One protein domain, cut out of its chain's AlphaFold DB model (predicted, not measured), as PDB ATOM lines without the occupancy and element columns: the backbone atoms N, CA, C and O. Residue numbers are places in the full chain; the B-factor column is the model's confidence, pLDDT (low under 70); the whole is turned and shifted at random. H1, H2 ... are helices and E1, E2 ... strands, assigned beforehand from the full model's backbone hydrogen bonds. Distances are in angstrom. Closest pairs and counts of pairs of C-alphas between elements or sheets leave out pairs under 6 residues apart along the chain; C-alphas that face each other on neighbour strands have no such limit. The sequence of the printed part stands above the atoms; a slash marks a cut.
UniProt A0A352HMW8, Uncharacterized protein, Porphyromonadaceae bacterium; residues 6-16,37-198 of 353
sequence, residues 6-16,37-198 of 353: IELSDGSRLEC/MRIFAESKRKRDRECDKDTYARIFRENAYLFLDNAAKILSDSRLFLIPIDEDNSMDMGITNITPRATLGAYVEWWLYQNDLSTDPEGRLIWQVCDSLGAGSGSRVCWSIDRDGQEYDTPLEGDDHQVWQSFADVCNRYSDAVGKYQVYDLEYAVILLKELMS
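This is residues 6 to 16 and 37 to 198 of the 353 residues of an uncharacterized protein of Porphyromonadaceae bacterium (UniProt A0A352HMW8). A small, strongly twisted sheet of three strands, E2, E3 and E4, makes one end of this rounded body, and beside it helices H2, H3, H4 and H7 gather round H5, with long stretches of no named element, residues 37 to 49 and 82 to 103, as further parts. H7, the longest helix, packs on one side of H5, H2 packs on the other with H8 beyond it, and residues 43 to 52, of which 50 to 52 belong to H1, stick out. The printed part has 173 residues with four named strands and eight named helices, in the order E1 H1 H2 H3 H4 H5 H6 E2 E3 E4 H7 H8; the class is mixed, helices and strands. The whole is compact, with a radius of gyration of the C-alphas of 15.9 A and spans of 46 by 38 by 33 A.

Begin at E2, residues 125 to 131, E3, residues 140 to 145, and E4, residues 151 to 156, a meander, each strand the antiparallel neighbour of the one before. In the hairpin E2 and E3, N 143 and O 128 are 2.8 A apart, within hydrogen-bond range; in the hairpin E3 and E4, N 144 and O 152 are 2.9 A apart, also within range. H7, residues 160 to 174, only grazes the sheet with residues 160 to 167. The hub is H5, residues 104 to 113; it touches H7 at a steep tilt of 53 degrees, opposite ways, closest at the C-alphas of Ala 106 and Cys 171, 5.6 A. H6, residues 115 to 118, touches H7 with the latter's residues 162 to 167 alone, closest at the C-alphas of Leu 117 and Val 163, 5.1 A. H5 also touches H2, residues 64 to 69 (C-alphas of Leu 68 and Val 108, the closest, 5.9 A), H3, residues 71 to 76 (Ile 74 and Gly 105, 6.2 A), and H4, residues 78 to 81 (Phe 81 and Gly 105, 4.0 A). H8, residues 186 to 196, touches H2 at a shallow tilt of 32 degrees, the same way, closest at the C-alphas of Leu 66 and Leu 193, 7.5 A. H1, residues 50 to 62, touches H8 with residues 56 to 60 alone, closest at the C-alphas of Ile 59 and Glu 187, 7.3 A. E1, residues 13 to 15, pairs with no named strand; its closest C-alpha to H4 is Leu 14, 6.3 A from that of Ser 78. Every O i to N i+4 pair is within hydrogen-bond range in H1, H2, H3, H5 and H8, and 9 of 11 are in H7; H4 and H6 are too short for such a pair.

Find C-alpha 125 at (32.115, 196.210, 11.410); from there E2 runs 17.9 A, while E3 is 16.6 A and E4 15.0 A long. H7 runs 22.4 A from C-alpha 160 at (45.778, 196.378, 5.612), H1 18.6 A, H8 15.2 A to C-alpha 196 at (19.195, 194.648, 29.569), and H5 14.3 A; H2, H3, H4, H6 and E1 are shorter.

The C-alphas farthest apart are those of Gly 136 and Ser 198, 50.5 A. Residues 17 to 36 are cut out, and C-alphas 16 and 37 are 14.5 A apart across the cut. Of the links printed whole, H4 to H5 and H7 to H8 are long. Look for pLDDT under 70 at residues 37 to 54, 86 to 100, 130 to 141, 148 and 154 to 160; the mean of the printed part is 73.4.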
ATOM      1  N   ILE A   6      42.078 194.584  35.027       89.38
ATOM      2  CA  ILE A   6      42.693 194.922  33.740       89.38
ATOM      3  C   ILE A   6      42.508 196.416  33.466       89.38
ATOM      4  O   ILE A   6      41.571 197.031  33.977       89.38
ATOM      5  N   GLU A   7      43.417 197.001  32.696       90.56
ATOM      6  CA  GLU A   7      43.339 198.393  32.255       90.56
ATOM      7  C   GLU A   7      42.857 198.429  30.805       90.56
ATOM      8  O   GLU A   7      43.416 197.733  29.957       90.56
ATOM      9  N   LEU A   8      41.789 199.184  30.558       87.88
ATOM     10  CA  LEU A   8      41.139 199.321  29.259       87.88
ATOM     11  C   LEU A   8      41.857 200.341  28.371       87.88
ATOM     12  O   LEU A   8      42.705 201.112  28.824       87.88
ATOM     13  N   SER A   9      41.490 200.383  27.088       82.56
ATOM     14  CA  SER A   9      42.112 201.282  26.106       82.56
ATOM     15  C   SER A   9      41.940 202.775  26.413       82.56
ATOM     16  O   SER A   9      42.754 203.584  25.970       82.56
ATOM     17  N   ASP A  10      40.918 203.135  27.188       78.94
ATOM     18  CA  ASP A  10      40.642 204.496  27.662       78.94
ATOM     19  C   ASP A  10      41.319 204.833  29.011       78.94
ATOM     20  O   ASP A  10      41.130 205.928  29.544       78.94
ATOM     21  N   GLY A  11      42.106 203.904  29.570       82.31
ATOM     22  CA  GLY A  11      42.770 204.031  30.870       82.31
ATOM     23  C   GLY A  11      41.875 203.716  32.073       82.31
ATOM     24  O   GLY A  11      42.312 203.844  33.223       82.31
ATOM     25  N   SER A  12      40.621 203.310  31.855       84.88
ATOM     26  CA  SER A  12      39.749 202.849  32.935       84.88
ATOM     27  C   SER A  12      40.170 201.465  33.441       84.88
ATOM     28  O   SER A  12      40.839 200.692  32.755       84.88
ATOM     29  N   ARG A  13      39.819 201.149  34.693       88.81
ATOM     30  CA  ARG A  13      40.160 199.867  35.326       88.81
ATOM     31  C   ARG A  13      38.925 199.001  35.456       88.81
ATOM     32  O   ARG A  13      37.945 199.418  36.071       88.81
ATOM     33  N   LEU A  14      39.019 197.779  34.954       89.88
ATOM     34  CA  LEU A  14      37.963 196.785  35.028       89.88
ATOM     35  C   LEU A  14      38.311 195.721  36.070       89.88
ATOM     36  O   LEU A  14      39.281 194.977  35.916       89.88
ATOM     37  N   GLU A  15      37.518 195.647  37.139       90.38
ATOM     38  CA  GLU A  15      37.685 194.640  38.189       90.38
ATOM     39  C   GLU A  15      37.412 193.235  37.649       90.38
ATOM     40  O   GLU A  15      36.406 192.991  36.983       90.38
ATOM     41  N   CYS A  16      38.314 192.302  37.945       87.00
ATOM     42  CA  CYS A  16      38.258 190.932  37.465       87.00
ATOM     43  C   CYS A  16      37.931 189.945  38.585       87.00
ATOM     44  O   CYS A  16      38.466 190.005  39.694       87.00
ATOM     45  N   MET A  37      26.965 180.587  34.211       38.75
ATOM     46  CA  MET A  37      28.346 180.758  34.667       38.75
ATOM     47  C   MET A  37      29.148 179.478  34.417       38.75
ATOM     48  O   MET A  37      29.225 178.586  35.263       38.75
ATOM     49  N   ARG A  38      29.779 179.372  33.247       41.31
ATOM     50  CA  ARG A  38      30.812 178.360  33.006       41.31
ATOM     51  C   ARG A  38      32.166 178.909  33.435       41.31
ATOM     52  O   ARG A  38      32.731 179.782  32.794       41.31
ATOM     53  N   ILE A  39      32.708 178.360  34.519       37.25
ATOM     54  CA  ILE A  39      34.088 178.619  34.937       37.25
ATOM     55  C   ILE A  39      35.010 177.968  33.896       37.25
ATOM     56  O   ILE A  39      35.182 176.747  33.894       37.25
ATOM     57  N   PHE A  40      35.593 178.770  33.003       37.34
ATOM     58  CA  PHE A  40      36.689 178.347  32.129       37.34
ATOM     59  C   PHE A  40      37.979 178.211  32.949       37.34
ATOM     60  O   PHE A  40      38.933 178.960  32.775       37.34
ATOM     61  N   ALA A  41      38.038 177.218  33.841       31.17
ATOM     62  CA  ALA A  41      39.338 176.632  34.142       31.17
ATOM     63  C   ALA A  41      39.856 176.043  32.823       31.17
ATOM     64  O   ALA A  41      39.038 175.572  32.029       31.17
ATOM     65  N   GLU A  42      41.169 176.036  32.580       32.19
ATOM     66  CA  GLU A  42      41.814 175.277  31.495       32.19
ATOM     67  C   GLU A  42      41.598 173.757  31.685       32.19
ATOM     68  O   GLU A  42      42.501 172.941  31.837       32.19
ATOM     69  N   SER A  43      40.341 173.343  31.702       32.25
ATOM     70  CA  SER A  43      39.882 172.001  31.482       32.25
ATOM     71  C   SER A  43      40.035 171.794  29.989       32.25
ATOM     72  O   SER A  43      39.348 172.428  29.191       32.25
ATOM     73  N   LYS A  44      40.970 170.918  29.623       33.62
ATOM     74  CA  LYS A  44      41.112 170.309  28.300       33.62
ATOM     75  C   LYS A  44      39.773 169.724  27.824       33.62
ATOM     76  O   LYS A  44      39.591 168.511  27.805       33.62
ATOM     77  N   ARG A  45      38.828 170.556  27.403       36.44
ATOM     78  CA  ARG A  45      37.773 170.143  26.491       36.44
ATOM     79  C   ARG A  45      38.349 170.319  25.105       36.44
ATOM     80  O   ARG A  45      38.341 171.406  24.539       36.44
ATOM     81  N   LYS A  46      38.866 169.216  24.569       36.34
ATOM     82  CA  LYS A  46      38.854 169.011  23.126       36.34
ATOM     83  C   LYS A  46      37.424 169.302  22.647       36.34
ATOM     84  O   LYS A  46      36.516 168.520  22.924       36.34
ATOM     85  N   ARG A  47      37.196 170.458  22.016       44.41
ATOM     86  CA  ARG A  47      35.988 170.697  21.214       44.41
ATOM     87  C   ARG A  47      36.134 169.823  19.968       44.41
ATOM     88  O   ARG A  47      36.642 170.274  18.953       44.41
ATOM     89  N   ASP A  48      35.778 168.547  20.086       35.94
ATOM     90  CA  ASP A  48      35.945 167.533  19.032       35.94
ATOM     91  C   ASP A  48      34.840 167.595  17.945       35.94
ATOM     92  O   ASP A  48      34.486 166.569  17.368       35.94
ATOM     93  N   ARG A  49      34.264 168.768  17.631       44.00
ATOM     94  CA  ARG A  49      33.303 168.922  16.516       44.00
ATOM     95  C   ARG A  49      33.462 170.272  15.813       44.00
ATOM     96  O   ARG A  49      33.153 171.304  16.395       44.00
ATOM     97  N   GLU A  50      33.875 170.248  14.545       45.47
ATOM     98  CA  GLU A  50      33.858 171.394  13.608       45.47
ATOM     99  C   GLU A  50      32.513 172.152  13.632       45.47
ATOM    100  O   GLU A  50      32.490 173.375  13.678       45.47
ATOM    101  N   CYS A  51      31.397 171.422  13.750       41.16
ATOM    102  CA  CYS A  51      30.032 171.968  13.793       41.16
ATOM    103  C   CYS A  51      29.755 172.923  14.983       41.16
ATOM    104  O   CYS A  51      28.951 173.852  14.871       41.16
ATOM    105  N   ASP A  52      30.431 172.727  16.123       55.00
ATOM    106  CA  ASP A  52      30.233 173.569  17.314       55.00
ATOM    107  C   ASP A  52      31.007 174.896  17.199       55.00
ATOM    108  O   ASP A  52      30.577 175.907  17.757       55.00
ATOM    109  N   LYS A  53      32.122 174.917  16.448       58.53
ATOM    110  CA  LYS A  53      32.872 176.151  16.154       58.53
ATOM    111  C   LYS A  53      32.078 177.068  15.227       58.53
ATOM    112  O   LYS A  53      31.875 178.226  15.575       58.53
ATOM    113  N   ASP A  54      31.534 176.525  14.137       66.25
ATOM    114  CA  ASP A  54      30.710 177.280  13.179       66.25
ATOM    115  C   ASP A  54      29.474 177.907  13.836       66.25
ATOM    116  O   ASP A  54      29.061 179.017  13.496       66.25
ATOM    117  N   THR A  55      28.883 177.211  14.809       71.06
ATOM    118  CA  THR A  55      27.722 177.715  15.550       71.06
ATOM    119  C   THR A  55      28.100 178.885  16.461       71.06
ATOM    120  O   THR A  55      27.390 179.890  16.479       71.06
ATOM    121  N   TYR A  56      29.225 178.790  17.173       74.50
ATOM    122  CA  TYR A  56      29.728 179.849  18.056       74.50
ATOM    123  C   TYR A  56      30.127 181.108  17.271       74.50
ATOM    124  O   TYR A  56      29.688 182.214  17.589       74.50
ATOM    125  N   ALA A  57      30.871 180.900  16.186       76.94
ATOM    126  CA  ALA A  57      31.227 181.893  15.181       76.94
ATOM    127  C   ALA A  57      30.000 182.640  14.645       76.94
ATOM    128  O   ALA A  57      29.950 183.867  14.569       76.94
ATOM    129  N   ARG A  58      28.957 181.887  14.279       81.56
ATOM    130  CA  ARG A  58      27.704 182.456  13.776       81.56
ATOM    131  C   ARG A  58      26.992 183.303  14.832       81.56
ATOM    132  O   ARG A  58      26.533 184.390  14.505       81.56
ATOM    133  N   ILE A  59      26.930 182.851  16.089       84.50
ATOM    134  CA  ILE A  59      26.318 183.630  17.181       84.50
ATOM    135  C   ILE A  59      27.035 184.969  17.357       84.50
ATOM    136  O   ILE A  59      26.369 185.991  17.530       84.50
ATOM    137  N   PHE A  60      28.368 184.980  17.293       87.50
ATOM    138  CA  PHE A  60      29.137 186.217  17.366       87.50
ATOM    139  C   PHE A  60      28.775 187.171  16.216       87.50
ATOM    140  O   PHE A  60      28.345 188.298  16.467       87.50
ATOM    141  N   ARG A  61      28.865 186.690  14.971       85.44
ATOM    142  CA  ARG A  61      28.599 187.476  13.754       85.44
ATOM    143  C   ARG A  61      27.179 188.040  13.698       85.44
ATOM    144  O   ARG A  61      26.997 189.234  13.486       85.44
ATOM    145  N   GLU A  62      26.173 187.212  13.983       85.81
ATOM    146  CA  GLU A  62      24.756 187.610  13.978       85.81
ATOM    147  C   GLU A  62      24.400 188.635  15.067       85.81
ATOM    148  O   GLU A  62      23.371 189.304  14.974       85.81
ATOM    149  N   ASN A  63      25.220 188.761  16.118       88.56
ATOM    150  CA  ASN A  63      24.956 189.649  17.252       88.56
ATOM    151  C   ASN A  63      26.035 190.740  17.421       88.56
ATOM    152  O   ASN A  63      26.026 191.443  18.429       88.56
ATOM    153  N   ALA A  64      26.919 190.961  16.442       89.62
ATOM    154  CA  ALA A  64      28.002 191.949  16.544       89.62
ATOM    155  C   ALA A  64      27.508 193.367  16.880       89.62
ATOM    156  O   ALA A  64      28.034 194.028  17.775       89.62
ATOM    157  N   TYR A  65      26.421 193.808  16.242       87.44
ATOM    158  CA  TYR A  65      25.829 195.116  16.528       87.44
ATOM    159  C   TYR A  65      25.067 195.154  17.850       87.44
ATOM    160  O   TYR A  65      24.990 196.218  18.452       87.44
ATOM    161  N   LEU A  66      24.543 194.023  18.338       89.19
ATOM    162  CA  LEU A  66      24.006 193.945  19.701       89.19
ATOM    163  C   LEU A  66      25.127 194.189  20.718       89.19
ATOM    164  O   LEU A  66      24.912 194.899  21.700       89.19
ATOM    165  N   PHE A  67      26.314 193.624  20.483       91.69
ATOM    166  CA  PHE A  67      27.473 193.834  21.347       91.69
ATOM    167  C   PHE A  67      27.946 195.284  21.312       91.69
ATOM    168  O   PHE A  67      28.137 195.878  22.370       91.69
ATOM    169  N   LEU A  68      28.050 195.879  20.122       89.31
ATOM    170  CA  LEU A  68      28.418 197.286  19.982       89.31
ATOM    171  C   LEU A  68      27.386 198.225  20.629       89.31
ATOM    172  O   LEU A  68      27.763 199.129  21.371       89.31
ATOM    173  N   ASP A  69      26.086 197.980  20.424       86.44
ATOM    174  CA  ASP A  69      25.002 198.757  21.044       86.44
ATOM    175  C   ASP A  69      25.040 198.653  22.592       86.44
ATOM    176  O   ASP A  69      24.608 199.571  23.288       86.44
ATOM    177  N   ASN A  70      25.603 197.567  23.143       89.44
ATOM    178  CA  ASN A  70      25.771 197.327  24.583       89.44
ATOM    179  C   ASN A  70      27.222 197.497  25.079       89.44
ATOM    180  O   ASN A  70      27.587 196.988  26.145       89.44
ATOM    181  N   ALA A  71      28.039 198.248  24.338       88.81
ATOM    182  CA  ALA A  71      29.445 198.501  24.627       88.81
ATOM    183  C   ALA A  71      29.731 198.835  26.097       88.81
ATOM    184  O   ALA A  71      30.535 198.171  26.747       88.81
ATOM    185  N   ALA A  72      29.017 199.819  26.651       86.25
ATOM    186  CA  ALA A  72      29.219 200.273  28.025       86.25
ATOM    187  C   ALA A  72      29.067 199.135  29.047       86.25
ATOM    188  O   ALA A  72      29.808 199.071  30.025       86.25
ATOM    189  N   LYS A  73      28.137 198.201  28.809       90.69
ATOM    190  CA  LYS A  73      27.945 197.057  29.697       90.69
ATOM    191  C   LYS A  73      29.102 196.071  29.586       90.69
ATOM    192  O   LYS A  73      29.613 195.644  30.620       90.69
ATOM    193  N   ILE A  74      29.517 195.740  28.365       92.56
ATOM    194  CA  ILE A  74      30.620 194.807  28.102       92.56
ATOM    195  C   ILE A  74      31.930 195.342  28.694       92.56
ATOM    196  O   ILE A  74      32.628 194.601  29.379       92.56
ATOM    197  N   LEU A  75      32.214 196.635  28.522       89.88
ATOM    198  CA  LEU A  75      33.404 197.294  29.075       89.88
ATOM    199  C   LEU A  75      33.353 197.461  30.605       89.88
ATOM    200  O   LEU A  75      34.380 197.689  31.231       89.88
ATOM    201  N   SER A  76      32.179 197.311  31.230       89.06
ATOM    202  CA  SER A  76      32.006 197.410  32.691       89.06
ATOM    203  C   SER A  76      32.006 196.069  33.439       89.06
ATOM    204  O   SER A  76      32.037 196.064  34.669       89.06
ATOM    205  N   ASP A  77      31.940 194.928  32.741       91.44
ATOM    206  CA  ASP A  77      31.894 193.595  33.361       91.44
ATOM    207  C   ASP A  77      32.966 192.682  32.760       91.44
ATOM    208  O   ASP A  77      32.842 192.228  31.620       91.44
ATOM    209  N   SER A  78      33.999 192.348  33.544       91.38
ATOM    210  CA  SER A  78      35.118 191.523  33.068       91.38
ATOM    211  C   SER A  78      34.677 190.165  32.526       91.38
ATOM    212  O   SER A  78      35.362 189.594  31.683       91.38
ATOM    213  N   ARG A  79      33.546 189.631  33.004       89.69
ATOM    214  CA  ARG A  79      33.034 188.319  32.587       89.69
ATOM    215  C   ARG A  79      32.419 188.360  31.191       89.69
ATOM    216  O   ARG A  79      32.428 187.334  30.519       89.69
ATOM    217  N   LEU A  80      31.897 189.517  30.768       91.00
ATOM    218  CA  LEU A  80      31.474 189.780  29.387       91.00
ATOM    219  C   LEU A  80      32.672 190.164  28.517       91.00
ATOM    220  O   LEU A  80      32.799 189.697  27.390       91.00
ATOM    221  N   PHE A  81      33.569 190.989  29.055       92.88
ATOM    222  CA  PHE A  81      34.746 191.471  28.345       92.88
ATOM    223  C   PHE A  81      35.677 190.335  27.897       92.88
ATOM    224  O   PHE A  81      36.146 190.318  26.761       92.88
ATOM    225  N   LEU A  82      35.954 189.384  28.792       89.94
ATOM    226  CA  LEU A  82      36.949 188.328  28.587       89.94
ATOM    227  C   LEU A  82      36.390 187.083  27.876       89.94
ATOM    228  O   LEU A  82      37.067 186.056  27.860       89.94
ATOM    229  N   ILE A  83      35.184 187.151  27.291       88.38
ATOM    230  CA  ILE A  83      34.617 186.052  26.490       88.38
ATOM    231  C   ILE A  83      35.534 185.786  25.296       88.38
ATOM    232  O   ILE A  83      35.660 186.681  24.463       88.38
ATOM    233  N   PRO A  84      36.183 184.611  25.199       85.25
ATOM    234  CA  PRO A  84      37.072 184.312  24.087       85.25
ATOM    235  C   PRO A  84      36.260 184.130  22.804       85.25
ATOM    236  O   PRO A  84      35.299 183.366  22.777       85.25
ATOM    237  N   ILE A  85      36.663 184.813  21.739       82.50
ATOM    238  CA  ILE A  85      36.109 184.646  20.397       82.50
ATOM    239  C   ILE A  85      37.150 183.872  19.593       82.50
ATOM    240  O   ILE A  85      38.118 184.436  19.089       82.50
ATOM    241  N   ASP A  86      36.984 182.549  19.557       64.50
ATOM    242  CA  ASP A  86      37.889 181.633  18.855       64.50
ATOM    243  C   ASP A  86      37.572 181.591  17.352       64.50
ATOM    244  O   ASP A  86      37.179 180.550  16.824       64.50
ATOM    245  N   GLU A  87      37.718 182.736  16.688       60.62
ATOM    246  CA  GLU A  87      37.793 182.816  15.229       60.62
ATOM    247  C   GLU A  87      39.255 182.709  14.799       60.62
ATOM    248  O   GLU A  87      40.145 183.312  15.411       60.62
ATOM    249  N   ASP A  88      39.518 181.936  13.745       54.78
ATOM    250  CA  ASP A  88      40.853 181.820  13.163       54.78
ATOM    251  C   ASP A  88      41.197 183.139  12.434       54.78
ATOM    252  O   ASP A  88      41.060 183.278  11.219       54.78
ATOM    253  N   ASN A  89      41.634 184.148  13.190       50.50
ATOM    254  CA  ASN A  89      42.213 185.389  12.671       50.50
ATOM    255  C   ASN A  89      43.683 185.151  12.282       50.50
ATOM    256  O   ASN A  89      44.599 185.597  12.979       50.50
ATOM    257  N   SER A  90      43.942 184.373  11.227       46.75
ATOM    258  CA  SER A  90      45.314 184.129  10.766       46.75
ATOM    259  C   SER A  90      45.748 185.160   9.725       46.75
ATOM    260  O   SER A  90      45.206 185.189   8.621       46.75
ATOM    261  N   MET A  91      46.779 185.935  10.064       45.22
ATOM    262  CA  MET A  91      47.606 186.664   9.099       45.22
ATOM    263  C   MET A  91      48.959 185.946   9.031       45.22
ATOM    264  O   MET A  91      49.700 185.927  10.016       45.22
ATOM    265  N   ASP A  92      49.269 185.311   7.903       43.34
ATOM    266  CA  ASP A  92      50.562 184.676   7.665       43.34
ATOM    267  C   ASP A  92      51.541 185.726   7.130       43.34
ATOM    268  O   ASP A  92      51.864 185.820   5.948       43.34
ATOM    269  N   MET A  93      52.034 186.562   8.045       39.94
ATOM    270  CA  MET A  93      53.031 187.589   7.724       39.94
ATOM    271  C   MET A  93      54.455 187.043   7.595       39.94
ATOM    272  O   MET A  93      55.408 187.821   7.615       39.94
ATOM    273  N   GLY A  94      54.644 185.719   7.554       38.66
ATOM    274  CA  GLY A  94      55.968 185.093   7.537       38.66
ATOM    275  C   GLY A  94      56.836 185.389   8.772       38.66
ATOM    276  O   GLY A  94      58.002 184.998   8.797       38.66
ATOM    277  N   ILE A  95      56.300 186.077   9.791       36.06
ATOM    278  CA  ILE A  95      57.043 186.493  10.989       36.06
ATOM    279  C   ILE A  95      56.426 185.936  12.283       36.06
ATOM    280  O   ILE A  95      57.186 185.640  13.201       36.06
ATOM    281  N   THR A  96      55.120 185.651  12.372       36.19
ATOM    282  CA  THR A  96      54.538 185.010  13.572       36.19
ATOM    283  C   THR A  96      53.221 184.280  13.288       36.19
ATOM    284  O   THR A  96      52.210 184.921  13.024       36.19
ATOM    285  N   ASN A  97      53.209 182.954  13.466       39.19
ATOM    286  CA  ASN A  97      52.007 182.113  13.603       39.19
ATOM    287  C   ASN A  97      51.296 182.370  14.952       39.19
ATOM    288  O   ASN A  97      51.173 181.462  15.775       39.19
ATOM    289  N   ILE A  98      50.914 183.614  15.243       45.59
ATOM    290  CA  ILE A  98      50.231 183.967  16.493       45.59
ATOM    291  C   ILE A  98      48.901 184.617  16.131       45.59
ATOM    292  O   ILE A  98      48.831 185.817  15.891       45.59
ATOM    293  N   THR A  99      47.844 183.809  16.104       55.22
ATOM    294  CA  THR A  99      46.461 184.289  16.127       55.22
ATOM    295  C   THR A  99      46.248 184.983  17.477       55.22
ATOM    296  O   THR A  99      46.348 184.308  18.513       55.22
ATOM    297  N   PRO A 100      46.013 186.308  17.534       60.12
ATOM    298  CA  PRO A 100      45.700 186.950  18.799       60.12
ATOM    299  C   PRO A 100      44.428 186.309  19.365       60.12
ATOM    300  O   PRO A 100      43.430 186.164  18.660       60.12
ATOM    301  N   ARG A 101      44.464 185.893  20.637       71.25
ATOM    302  CA  ARG A 101      43.275 185.384  21.335       71.25
ATOM    303  C   ARG A 101      42.318 186.547  21.571       71.25
ATOM    304  O   ARG A 101      42.415 187.232  22.587       71.25
ATOM    305  N   ALA A 102      41.443 186.786  20.602       82.56
ATOM    306  CA  ALA A 102      40.477 187.864  20.656       82.56
ATOM    307  C   ALA A 102      39.425 187.588  21.732       82.56
ATOM    308  O   ALA A 102      38.995 186.451  21.939       82.56
ATOM    309  N   THR A 103      38.996 188.644  22.414       89.00
ATOM    310  CA  THR A 103      37.854 188.591  23.322       89.00
ATOM    311  C   THR A 103      36.727 189.471  22.804       89.00
ATOM    312  O   THR A 103      36.954 190.381  22.005       89.00
ATOM    313  N   LEU A 104      35.507 189.237  23.283       91.38
ATOM    314  CA  LEU A 104      34.358 190.077  22.959       91.38
ATOM    315  C   LEU A 104      34.632 191.551  23.289       91.38
ATOM    316  O   LEU A 104      34.336 192.435  22.492       91.38
ATOM    317  N   GLY A 105      35.247 191.808  24.446       91.19
ATOM    318  CA  GLY A 105      35.668 193.142  24.856       91.19
ATOM    319  C   GLY A 105      36.699 193.766  23.919       91.19
ATOM    320  O   GLY A 105      36.563 194.937  23.585       91.19
ATOM    321  N   ALA A 106      37.674 192.990  23.433       90.75
ATOM    322  CA  ALA A 106      38.676 193.473  22.485       90.75
ATOM    323  C   ALA A 106      38.049 193.902  21.147       90.75
ATOM    324  O   ALA A 106      38.380 194.967  20.637       90.75
ATOM    325  N   TYR A 107      37.099 193.124  20.612       91.00
ATOM    326  CA  TYR A 107      36.337 193.523  19.421       91.00
ATOM    327  C   TYR A 107      35.538 194.807  19.652       91.00
ATOM    328  O   TYR A 107      35.597 195.726  18.842       91.00
ATOM    329  N   VAL A 108      34.833 194.899  20.781       91.31
ATOM    330  CA  VAL A 108      34.036 196.081  21.131       91.31
ATOM    331  C   VAL A 108      34.914 197.324  21.301       91.31
ATOM    332  O   VAL A 108      34.571 198.377  20.775       91.31
ATOM    333  N   GLU A 109      36.058 197.220  21.979       90.38
ATOM    334  CA  GLU A 109      37.012 198.330  22.081       90.38
ATOM    335  C   GLU A 109      37.562 198.745  20.723       90.38
ATOM    336  O   GLU A 109      37.683 199.940  20.451       90.38
ATOM    337  N   TRP A 110      37.889 197.773  19.874       89.69
ATOM    338  CA  TRP A 110      38.406 198.042  18.542       89.69
ATOM    339  C   TRP A 110      37.376 198.801  17.696       89.69
ATOM    340  O   TRP A 110      37.688 199.878  17.191       89.69
ATOM    341  N   TRP A 111      36.125 198.331  17.660       90.31
ATOM    342  CA  TRP A 111      35.021 199.000  16.960       90.31
ATOM    343  C   TRP A 111      34.712 200.407  17.490       90.31
ATOM    344  O   TRP A 111      34.335 201.290  16.722       90.31
ATOM    345  N   LEU A 112      34.861 200.642  18.797       85.38
ATOM    346  CA  LEU A 112      34.565 201.943  19.408       85.38
ATOM    347  C   LEU A 112      35.691 202.960  19.240       85.38
ATOM    348  O   LEU A 112      35.431 204.119  18.920       85.38
ATOM    349  N   TYR A 113      36.928 202.551  19.521       82.69
ATOM    350  CA  TYR A 113      38.063 203.464  19.658       82.69
ATOM    351  C   TYR A 113      38.941 203.530  18.411       82.69
ATOM    352  O   TYR A 113      39.712 204.475  18.267       82.69
ATOM    353  N   GLN A 114      38.823 202.556  17.509       80.88
ATOM    354  CA  GLN A 114      39.543 202.500  16.236       80.88
ATOM    355  C   GLN A 114      38.550 202.426  15.071       80.88
ATOM    356  O   GLN A 114      38.745 201.652  14.139       80.88
ATOM    357  N   ASN A 115      37.453 203.193  15.125       71.50
ATOM    358  CA  ASN A 115      36.364 203.138  14.138       71.50
ATOM    359  C   ASN A 115      36.873 203.255  12.684       71.50
ATOM    360  O   ASN A 115      36.474 202.472  11.828       71.50
ATOM    361  N   ASP A 116      37.847 204.138  12.440       75.12
ATOM    362  CA  ASP A 116      38.442 204.364  11.112       75.12
ATOM    363  C   ASP A 116      39.221 203.152  10.559       75.12
ATOM    364  O   ASP A 116      39.444 203.061   9.358       75.12
ATOM    365  N   LEU A 117      39.646 202.225  11.425       80.56
ATOM    366  CA  LEU A 117      40.425 201.028  11.071       80.56
ATOM    367  C   LEU A 117      39.661 199.720  11.310       80.56
ATOM    368  O   LEU A 117      40.151 198.648  10.972       80.56
ATOM    369  N   SER A 118      38.488 199.793  11.931       82.00
ATOM    370  CA  SER A 118      37.683 198.641  12.349       82.00
ATOM    371  C   SER A 118      36.331 198.582  11.638       82.00
ATOM    372  O   SER A 118      35.515 197.698  11.917       82.00
ATOM    373  N   THR A 119      36.109 199.500  10.694       83.56
ATOM    374  CA  THR A 119      34.969 199.504   9.786       83.56
ATOM    375  C   THR A 119      35.412 199.568   8.334       83.56
ATOM    376  O   THR A 119      36.485 200.078   8.015       83.56
ATOM    377  N   ASP A 120      34.601 198.994   7.453       81.56
ATOM    378  CA  ASP A 120      34.816 199.085   6.013       81.56
ATOM    379  C   ASP A 120      34.308 200.430   5.440       81.56
ATOM    380  O   ASP A 120      33.691 201.216   6.170       81.56
ATOM    381  N   PRO A 121      34.538 200.736   4.146       76.75
ATOM    382  CA  PRO A 121      34.100 201.995   3.534       76.75
ATOM    383  C   PRO A 121      32.586 202.252   3.618       76.75
ATOM    384  O   PRO A 121      32.138 203.398   3.562       76.75
ATOM    385  N   GLU A 122      31.783 201.200   3.763       74.94
ATOM    386  CA  GLU A 122      30.335 201.260   3.943       74.94
ATOM    387  C   GLU A 122      29.906 201.380   5.418       74.94
ATOM    388  O   GLU A 122      28.706 201.471   5.709       74.94
ATOM    389  N   GLY A 123      30.862 201.418   6.350       78.38
ATOM    390  CA  GLY A 123      30.647 201.541   7.791       78.38
ATOM    391  C   GLY A 123      30.218 200.237   8.469       78.38
ATOM    392  O   GLY A 123      29.562 200.280   9.515       78.38
ATOM    393  N   ARG A 124      30.522 199.080   7.869       86.00
ATOM    394  CA  ARG A 124      30.260 197.747   8.431       86.00
ATOM    395  C   ARG A 124      31.415 197.318   9.328       86.00
ATOM    396  O   ARG A 124      32.570 197.591   9.020       86.00
ATOM    397  N   LEU A 125      31.112 196.629  10.427       88.00
ATOM    398  CA  LEU A 125      32.115 196.210  11.410       88.00
ATOM    399  C   LEU A 125      33.009 195.120  10.826       88.00
ATOM    400  O   LEU A 125      32.508 194.089  10.385       88.00
ATOM    401  N   ILE A 126      34.322 195.318  10.850       87.12
ATOM    402  CA  ILE A 126      35.281 194.282  10.471       87.12
ATOM    403  C   ILE A 126      35.343 193.255  11.601       87.12
ATOM    404  O   ILE A 126      35.465 193.621  12.771       87.12
ATOM    405  N   TRP A 127      35.259 191.967  11.271       82.75
ATOM    406  CA  TRP A 127      35.343 190.893  12.265       82.75
ATOM    407  C   TRP A 127      36.472 189.895  11.988       82.75
ATOM    408  O   TRP A 127      36.961 189.280  12.935       82.75
ATOM    409  N   GLN A 128      36.941 189.791  10.740       79.44
ATOM    410  CA  GLN A 128      38.095 188.974  10.363       79.44
ATOM    411  C   GLN A 128      38.987 189.724   9.369       79.44
ATOM    412  O   GLN A 128      38.500 190.409   8.468       79.44
ATOM    413  N   VAL A 129      40.302 189.564   9.510       72.75
ATOM    414  CA  VAL A 129      41.305 190.069   8.560       72.75
ATOM    415  C   VAL A 129      42.081 188.869   8.029       72.75
ATOM    416  O   VAL A 129      42.740 188.181   8.808       72.75
ATOM    417  N   CYS A 130      41.981 188.607   6.723       62.62
ATOM    418  CA  CYS A 130      42.589 187.450   6.070       62.62
ATOM    419  C   CYS A 130      43.626 187.878   5.028       62.62
ATOM    420  O   CYS A 130      43.418 188.827   4.264       62.62
ATOM    421  N   ASP A 131      44.704 187.103   4.903       56.06
ATOM    422  CA  ASP A 131      45.496 187.130   3.675       56.06
ATOM    423  C   ASP A 131      44.664 186.536   2.533       56.06
ATOM    424  O   ASP A 131      43.976 185.523   2.707       56.06
ATOM    425  N   SER A 132      44.682 187.163   1.354       51.09
ATOM    426  CA  SER A 132      43.944 186.600   0.225       51.09
ATOM    427  C   SER A 132      44.498 185.214  -0.119       51.09
ATOM    428  O   SER A 132      45.694 185.025  -0.337       51.09
ATOM    429  N   LEU A 133      43.606 184.228  -0.244       43.84
ATOM    430  CA  LEU A 133      43.914 182.862  -0.700       43.84
ATOM    431  C   LEU A 133      44.335 182.796  -2.191       43.84
ATOM    432  O   LEU A 133      44.335 181.727  -2.802       43.84
ATOM    433  N   GLY A 134      44.693 183.931  -2.800       41.25
ATOM    434  CA  GLY A 134      45.174 184.047  -4.170       41.25
ATOM    435  C   GLY A 134      46.686 184.228  -4.197       41.25
ATOM    436  O   GLY A 134      47.181 185.355  -4.165       41.25
ATOM    437  N   ALA A 135      47.417 183.114  -4.277       35.34
ATOM    438  CA  ALA A 135      48.869 183.084  -4.423       35.34
ATOM    439  C   ALA A 135      49.366 184.117  -5.460       35.34
ATOM    440  O   ALA A 135      49.183 183.941  -6.664       35.34
ATOM    441  N   GLY A 136      50.006 185.191  -4.981       42.44
ATOM    442  CA  GLY A 136      50.745 186.156  -5.806       42.44
ATOM    443  C   GLY A 136      50.127 187.547  -6.004       42.44
ATOM    444  O   GLY A 136      50.758 188.360  -6.671       42.44
ATOM    445  N   SER A 137      48.952 187.856  -5.439       44.97
ATOM    446  CA  SER A 137      48.300 189.170  -5.635       44.97
ATOM    447  C   SER A 137      48.770 190.266  -4.661       44.97
ATOM    448  O   SER A 137      48.732 191.447  -4.991       44.97
ATOM    449  N   GLY A 138      49.226 189.909  -3.454       49.22
ATOM    450  CA  GLY A 138      49.624 190.886  -2.425       49.22
ATOM    451  C   GLY A 138      48.472 191.720  -1.833       49.22
ATOM    452  O   GLY A 138      48.712 192.500  -0.921       49.22
ATOM    453  N   SER A 139      47.241 191.543  -2.322       52.50
ATOM    454  CA  SER A 139      46.017 192.155  -1.791       52.50
ATOM    455  C   SER A 139      45.517 191.371  -0.573       52.50
ATOM    456  O   SER A 139      45.504 190.137  -0.619       52.50
ATOM    457  N   ARG A 140      45.114 192.044   0.513       62.88
ATOM    458  CA  ARG A 140      44.444 191.403   1.659       62.88
ATOM    459  C   ARG A 140      42.955 191.724   1.657       62.88
ATOM    460  O   ARG A 140      42.518 192.730   1.102       62.88
ATOM    461  N   VAL A 141      42.172 190.831   2.257       61.78
ATOM    462  CA  VAL A 141      40.710 190.941   2.310       61.78
ATOM    463  C   VAL A 141      40.288 190.960   3.769       61.78
ATOM    464  O   VAL A 141      40.723 190.116   4.555       61.78
ATOM    465  N   CYS A 142      39.430 191.904   4.140       73.31
ATOM    466  CA  CYS A 142      38.709 191.824   5.400       73.31
ATOM    467  C   CYS A 142      37.305 191.273   5.173       73.31
ATOM    468  O   CYS A 142      36.682 191.498   4.134       73.31
ATOM    469  N   TRP A 143      36.812 190.558   6.179       80.69
ATOM    470  CA  TRP A 143      35.404 190.233   6.282       80.69
ATOM    471  C   TRP A 143      34.747 191.245   7.203       80.69
ATOM    472  O   TRP A 143      35.102 191.371   8.383       80.69
ATOM    473  N   SER A 144      33.789 191.974   6.648       85.06
ATOM    474  CA  SER A 144      32.926 192.876   7.391       85.06
ATOM    475  C   SER A 144      31.545 192.260   7.565       85.06
ATOM    476  O   SER A 144      31.100 191.428   6.771       85.06
ATOM    477  N   ILE A 145      30.875 192.638   8.647       85.19
ATOM    478  CA  ILE A 145      29.511 192.239   8.962       85.19
ATOM    479  C   ILE A 145      28.616 193.465   8.976       85.19
ATOM    480  O   ILE A 145      28.871 194.472   9.653       85.19
ATOM    481  N   ASP A 146      27.541 193.378   8.204       82.44
ATOM    482  CA  ASP A 146      26.465 194.351   8.282       82.44
ATOM    483  C   ASP A 146      25.611 194.127   9.531       82.44
ATOM    484  O   ASP A 146      25.820 193.196  10.316       82.44
ATOM    485  N   ARG A 147      24.633 195.015   9.724       76.94
ATOM    486  CA  ARG A 147      23.734 194.920  10.873       76.94
ATOM    487  C   ARG A 147      23.061 193.560  10.953       76.94
ATOM    488  O   ARG A 147      22.957 193.061  12.057       76.94
ATOM    489  N   ASP A 148      22.711 192.937   9.833       69.44
ATOM    490  CA  ASP A 148      22.039 191.637   9.785       69.44
ATOM    491  C   ASP A 148      22.929 190.436  10.099       69.44
ATOM    492  O   ASP A 148      22.444 189.301  10.071       69.44
ATOM    493  N   GLY A 149      24.216 190.668  10.362       72.25
ATOM    494  CA  GLY A 149      25.210 189.611  10.470       72.25
ATOM    495  C   GLY A 149      25.541 188.974   9.123       72.25
ATOM    496  O   GLY A 149      26.052 187.855   9.104       72.25
ATOM    497  N   GLN A 150      25.226 189.638   8.002       80.69
ATOM    498  CA  GLN A 150      25.670 189.193   6.687       80.69
ATOM    499  C   GLN A 150      27.106 189.618   6.454       80.69
ATOM    500  O   GLN A 150      27.495 190.752   6.734       80.69
ATOM    501  N   GLU A 151      27.867 188.685   5.905       80.75
ATOM    502  CA  GLU A 151      29.279 188.866   5.632       80.75
ATOM    503  C   GLU A 151      29.512 189.453   4.253       80.75
ATOM    504  O   GLU A 151      28.829 189.117   3.281       80.75
ATOM    505  N   TYR A 152      30.533 190.292   4.181       81.12
ATOM    506  CA  TYR A 152      31.013 190.879   2.950       81.12
ATOM    507  C   TYR A 152      32.527 190.790   2.914       81.12
ATOM    508  O   TYR A 152      33.201 191.125   3.887       81.12
ATOM    509  N   ASP A 153      33.050 190.350   1.778       79.25
ATOM    510  CA  ASP A 153      34.457 190.446   1.454       79.25
ATOM    511  C   ASP A 153      34.749 191.857   0.939       79.25
ATOM    512  O   ASP A 153      34.223 192.287  -0.089       79.25
ATOM    513  N   THR A 154      35.576 192.596   1.672       69.19
ATOM    514  CA  THR A 154      36.007 193.934   1.265       69.19
ATOM    515  C   THR A 154      37.517 193.921   1.034       69.19
ATOM    516  O   THR A 154      38.277 193.598   1.953       69.19
ATOM    517  N   PRO A 155      37.986 194.232  -0.189       68.75
ATOM    518  CA  PRO A 155      39.406 194.432  -0.438       68.75
ATOM    519  C   PRO A 155      39.901 195.602   0.407       68.75
ATOM    520  O   PRO A 155      39.321 196.687   0.366       68.75
ATOM    521  N   LEU A 156      40.975 195.391   1.162       64.88
ATOM    522  CA  LEU A 156      41.656 196.490   1.826       64.88
ATOM    523  C   LEU A 156      42.621 197.118   0.802       64.88
ATOM    524  O   LEU A 156      43.467 196.440   0.213       64.88
ATOM    525  N   GLU A 157      42.424 198.403   0.497       59.53
ATOM    526  CA  GLU A 157      43.313 199.160  -0.387       59.53
ATOM    527  C   GLU A 157      44.398 199.852   0.454       59.53
ATOM    528  O   GLU A 157      44.186 200.921   1.015       59.53
ATOM    529  N   GLY A 158      45.587 199.249   0.533       57.12
ATOM    530  CA  GLY A 158      46.840 199.936   0.887       57.12
ATOM    531  C   GLY A 158      47.235 199.995   2.371       57.12
ATOM    532  O   GLY A 158      48.436 200.044   2.632       57.12
ATOM    533  N   ASP A 159      46.294 199.907   3.319       62.97
ATOM    534  CA  ASP A 159      46.546 200.073   4.772       62.97
ATOM    535  C   ASP A 159      46.229 198.820   5.624       62.97
ATOM    536  O   ASP A 159      46.068 198.870   6.845       62.97
ATOM    537  N   ASP A 160      46.206 197.644   5.004       67.06
ATOM    538  CA  ASP A 160      45.778 196.378   5.612       67.06
ATOM    539  C   ASP A 160      46.601 195.990   6.852       67.06
ATOM    540  O   ASP A 160      46.094 195.416   7.821       67.06
ATOM    541  N   HIS A 161      47.894 196.323   6.829       73.56
ATOM    542  CA  HIS A 161      48.789 196.112   7.962       73.56
ATOM    543  C   HIS A 161      48.370 196.958   9.164       73.56
ATOM    544  O   HIS A 161      48.466 196.500  10.298       73.56
ATOM    545  N   GLN A 162      47.911 198.188   8.935       78.19
ATOM    546  CA  GLN A 162      47.484 199.094   9.994       78.19
ATOM    547  C   GLN A 162      46.181 198.607  10.639       78.19
ATOM    548  O   GLN A 162      46.070 198.610  11.865       78.19
ATOM    549  N   VAL A 163      45.242 198.111   9.826       79.38
ATOM    550  CA  VAL A 163      43.999 197.469  10.285       79.38
ATOM    551  C   VAL A 163      44.319 196.284  11.196       79.38
ATOM    552  O   VAL A 163      43.923 196.281  12.363       79.38
ATOM    553  N   TRP A 164      45.112 195.318  10.719       78.94
ATOM    554  CA  TRP A 164      45.481 194.155  11.530       78.94
ATOM    555  C   TRP A 164      46.273 194.535  12.781       78.94
ATOM    556  O   TRP A 164      45.980 194.037  13.866       78.94
ATOM    557  N   GLN A 165      47.257 195.429  12.651       80.12
ATOM    558  CA  GLN A 165      48.091 195.851  13.773       80.12
ATOM    559  C   GLN A 165      47.246 196.517  14.857       80.12
ATOM    560  O   GLN A 165      47.411 196.194  16.029       80.12
ATOM    561  N   SER A 166      46.285 197.366  14.478       85.44
ATOM    562  CA  SER A 166      45.378 197.998  15.438       85.44
ATOM    563  C   SER A 166      44.553 196.971  16.223       85.44
ATOM    564  O   SER A 166      44.404 197.104  17.437       85.44
ATOM    565  N   PHE A 167      44.085 195.905  15.567       84.94
ATOM    566  CA  PHE A 167      43.348 194.827  16.222       84.94
ATOM    567  C   PHE A 167      44.245 193.963  17.119       84.94
ATOM    568  O   PHE A 167      43.902 193.673  18.271       84.94
ATOM    569  N   ALA A 168      45.421 193.579  16.616       82.12
ATOM    570  CA  ALA A 168      46.405 192.801  17.358       82.12
ATOM    571  C   ALA A 168      46.880 193.548  18.613       82.12
ATOM    572  O   ALA A 168      46.971 192.947  19.685       82.12
ATOM    573  N   ASP A 169      47.114 194.858  18.515       86.00
ATOM    574  CA  ASP A 169      47.517 195.714  19.632       86.00
ATOM    575  C   ASP A 169      46.453 195.769  20.734       86.00
ATOM    576  O   ASP A 169      46.802 195.802  21.913       86.00
ATOM    577  N   VAL A 170      45.160 195.759  20.388       87.00
ATOM    578  CA  VAL A 170      44.073 195.681  21.380       87.00
ATOM    579  C   VAL A 170      44.038 194.294  22.024       87.00
ATOM    580  O   VAL A 170      44.037 194.187  23.249       87.00
ATOM    581  N   CYS A 171      44.084 193.221  21.234       85.25
ATOM    582  CA  CYS A 171      44.040 191.855  21.764       85.25
ATOM    583  C   CYS A 171      45.234 191.533  22.677       85.25
ATOM    584  O   CYS A 171      45.074 190.917  23.735       85.25
ATOM    585  N   ASN A 172      46.437 191.972  22.300       84.69
ATOM    586  CA  ASN A 172      47.665 191.683  23.034       84.69
ATOM    587  C   ASN A 172      47.668 192.283  24.447       84.69
ATOM    588  O   ASN A 172      48.230 191.659  25.350       84.69
ATOM    589  N   ARG A 173      46.978 193.413  24.679       86.19
ATOM    590  CA  ARG A 173      46.815 194.013  26.023       86.19
ATOM    591  C   ARG A 173      46.164 193.058  27.016       86.19
ATOM    592  O   ARG A 173      46.477 193.093  28.202       86.19
ATOM    593  N   TYR A 174      45.278 192.194  26.529       85.88
ATOM    594  CA  TYR A 174      44.471 191.305  27.364       85.88
ATOM    595  C   TYR A 174      44.922 189.850  27.304       85.88
ATOM    596  O   TYR A 174      44.349 189.015  28.001       85.88
ATOM    597  N   SER A 175      45.967 189.546  26.529       80.75
ATOM    598  CA  SER A 175      46.505 188.191  26.358       80.75
ATOM    599  C   SER A 175      46.803 187.498  27.693       80.75
ATOM    600  O   SER A 175      46.488 186.323  27.870       80.75
ATOM    601  N   ASP A 176      47.312 188.256  28.665       80.44
ATOM    602  CA  ASP A 176      47.571 187.784  30.018       80.44
ATOM    603  C   ASP A 176      46.304 187.535  30.844       80.44
ATOM    604  O   ASP A 176      46.351 186.749  31.782       80.44
ATOM    605  N   ALA A 177      45.189 188.204  30.575       81.94
ATOM    606  CA  ALA A 177      43.958 188.055  31.353       81.94
ATOM    607  C   ALA A 177      43.109 186.860  30.887       81.94
ATOM    608  O   ALA A 177      42.368 186.273  31.685       81.94
ATOM    609  N   VAL A 178      43.234 186.483  29.610       78.31
ATOM    610  CA  VAL A 178      42.512 185.355  29.013       78.31
ATOM    611  C   VAL A 178      42.856 184.060  29.755       78.31
ATOM    612  O   VAL A 178      44.015 183.679  29.885       78.31
ATOM    613  N   GLY A 179      41.828 183.376  30.260       73.19
ATOM    614  CA  GLY A 179      41.972 182.118  30.999       73.19
ATOM    615  C   GLY A 179      42.367 182.255  32.476       73.19
ATOM    616  O   GLY A 179      42.414 181.241  33.167       73.19
ATOM    617  N   LYS A 180      42.611 183.468  33.001       80.69
ATOM    618  CA  LYS A 180      42.898 183.689  34.440       80.69
ATOM    619  C   LYS A 180      41.646 183.999  35.271       80.69
ATOM    620  O   LYS A 180      41.611 183.719  36.472       80.69
ATOM    621  N   TYR A 181      40.618 184.570  34.649       84.25
ATOM    622  CA  TYR A 181      39.430 185.097  35.324       84.25
ATOM    623  C   TYR A 181      38.143 184.386  34.892       84.25
ATOM    624  O   TYR A 181      38.129 183.623  33.931       84.25
ATOM    625  N   GLN A 182      37.056 184.612  35.633       85.44
ATOM    626  CA  GLN A 182      35.728 184.106  35.291       85.44
ATOM    627  C   GLN A 182      35.181 184.791  34.038       85.44
ATOM    628  O   GLN A 182      35.375 185.991  33.840       85.44
ATOM    629  N   VAL A 183      34.443 184.024  33.238       84.62
ATOM    630  CA  VAL A 183      33.924 184.432  31.931       84.62
ATOM    631  C   VAL A 183      32.519 183.855  31.743       84.62
ATOM    632  O   VAL A 183      32.227 182.769  32.247       84.62
ATOM    633  N   TYR A 184      31.636 184.579  31.059       86.88
ATOM    634  CA  TYR A 184      30.326 184.062  30.662       86.88
ATOM    635  C   TYR A 184      30.397 183.223  29.383       86.88
ATOM    636  O   TYR A 184      31.327 183.324  28.590       86.88
ATOM    637  N   ASP A 185      29.378 182.400  29.151       83.81
ATOM    638  CA  ASP A 185      29.175 181.812  27.829       83.81
ATOM    639  C   ASP A 185      28.655 182.884  26.849       83.81
ATOM    640  O   ASP A 185      27.900 183.774  27.250       83.81
ATOM    641  N   LEU A 186      29.046 182.820  25.572       85.69
ATOM    642  CA  LEU A 186      28.626 183.806  24.567       85.69
ATOM    643  C   LEU A 186      27.111 183.763  24.329       85.69
ATOM    644  O   LEU A 186      26.489 184.813  24.181       85.69
ATOM    645  N   GLU A 187      26.499 182.576  24.360       86.50
ATOM    646  CA  GLU A 187      25.041 182.437  24.255       86.50
ATOM    647  C   GLU A 187      24.343 183.142  25.421       86.50
ATOM    648  O   GLU A 187      23.373 183.881  25.233       86.50
ATOM    649  N   TYR A 188      24.882 182.962  26.629       85.88
ATOM    650  CA  TYR A 188      24.372 183.621  27.823       85.88
ATOM    651  C   TYR A 188      24.564 185.138  27.756       85.88
ATOM    652  O   TYR A 188      23.653 185.880  28.115       85.88
ATOM    653  N   ALA A 189      25.701 185.612  27.242       88.94
ATOM    654  CA  ALA A 189      25.943 187.032  27.025       88.94
ATOM    655  C   ALA A 189      24.900 187.645  26.080       88.94
ATOM    656  O   ALA A 189      24.353 188.698  26.386       88.94
ATOM    657  N   VAL A 190      24.554 186.973  24.978       89.50
ATOM    658  CA  VAL A 190      23.503 187.443  24.060       89.50
ATOM    659  C   VAL A 190      22.148 187.554  24.762       89.50
ATOM    660  O   VAL A 190      21.449 188.550  24.574       89.50
ATOM    661  N   ILE A 191      21.768 186.559  25.571       88.69
ATOM    662  CA  ILE A 191      20.511 186.587  26.338       88.69
ATOM    663  C   ILE A 191      20.527 187.750  27.334       88.69
ATOM    664  O   ILE A 191      19.627 188.586  27.311       88.69
ATOM    665  N   LEU A 192      21.586 187.849  28.141       89.56
ATOM    666  CA  LEU A 192      21.750 188.890  29.151       89.56
ATOM    667  C   LEU A 192      21.679 190.291  28.536       89.56
ATOM    668  O   LEU A 192      20.993 191.166  29.057       89.56
ATOM    669  N   LEU A 193      22.371 190.517  27.419       89.62
ATOM    670  CA  LEU A 193      22.373 191.815  26.749       89.62
ATOM    671  C   LEU A 193      21.002 192.154  26.156       89.62
ATOM    672  O   LEU A 193      20.592 193.307  26.225       89.62
ATOM    673  N   LYS A 194      20.256 191.169  25.640       85.62
ATOM    674  CA  LYS A 194      18.877 191.379  25.169       85.62
ATOM    675  C   LYS A 194      17.922 191.736  26.308       85.62
ATOM    676  O   LYS A 194      17.057 192.578  26.105       85.62
ATOM    677  N   GLU A 195      18.083 191.128  27.481       84.62
ATOM    678  CA  GLU A 195      17.271 191.426  28.672       84.62
ATOM    679  C   GLU A 195      17.576 192.804  29.280       84.62
ATOM    680  O   GLU A 195      16.710 193.403  29.912       84.62
ATOM    681  N   LEU A 196      18.796 193.318  29.093       81.19
ATOM    682  CA  LEU A 196      19.195 194.648  29.569       81.19
ATOM    683  C   LEU A 196      18.660 195.789  28.697       81.19
ATOM    684  O   LEU A 196      18.614 196.934  29.152       81.19
ATOM    685  N   MET A 197      18.263 195.499  27.459       78.56
ATOM    686  CA  MET A 197      17.657 196.486  26.576       78.56
ATOM    687  C   MET A 197      16.205 196.730  26.977       78.56
ATOM    688  O   MET A 197      15.454 195.794  27.252       78.56
ATOM    689  N   SER A 198      15.778 197.994  26.963       78.75
ATOM    690  CA  SER A 198      14.349 198.291  27.058       78.75
ATOM    691  C   SER A 198      13.606 197.693  25.855       78.75
ATOM    692  O   SER A 198      14.186 197.532  24.777       78.75
TER     693      SER A 198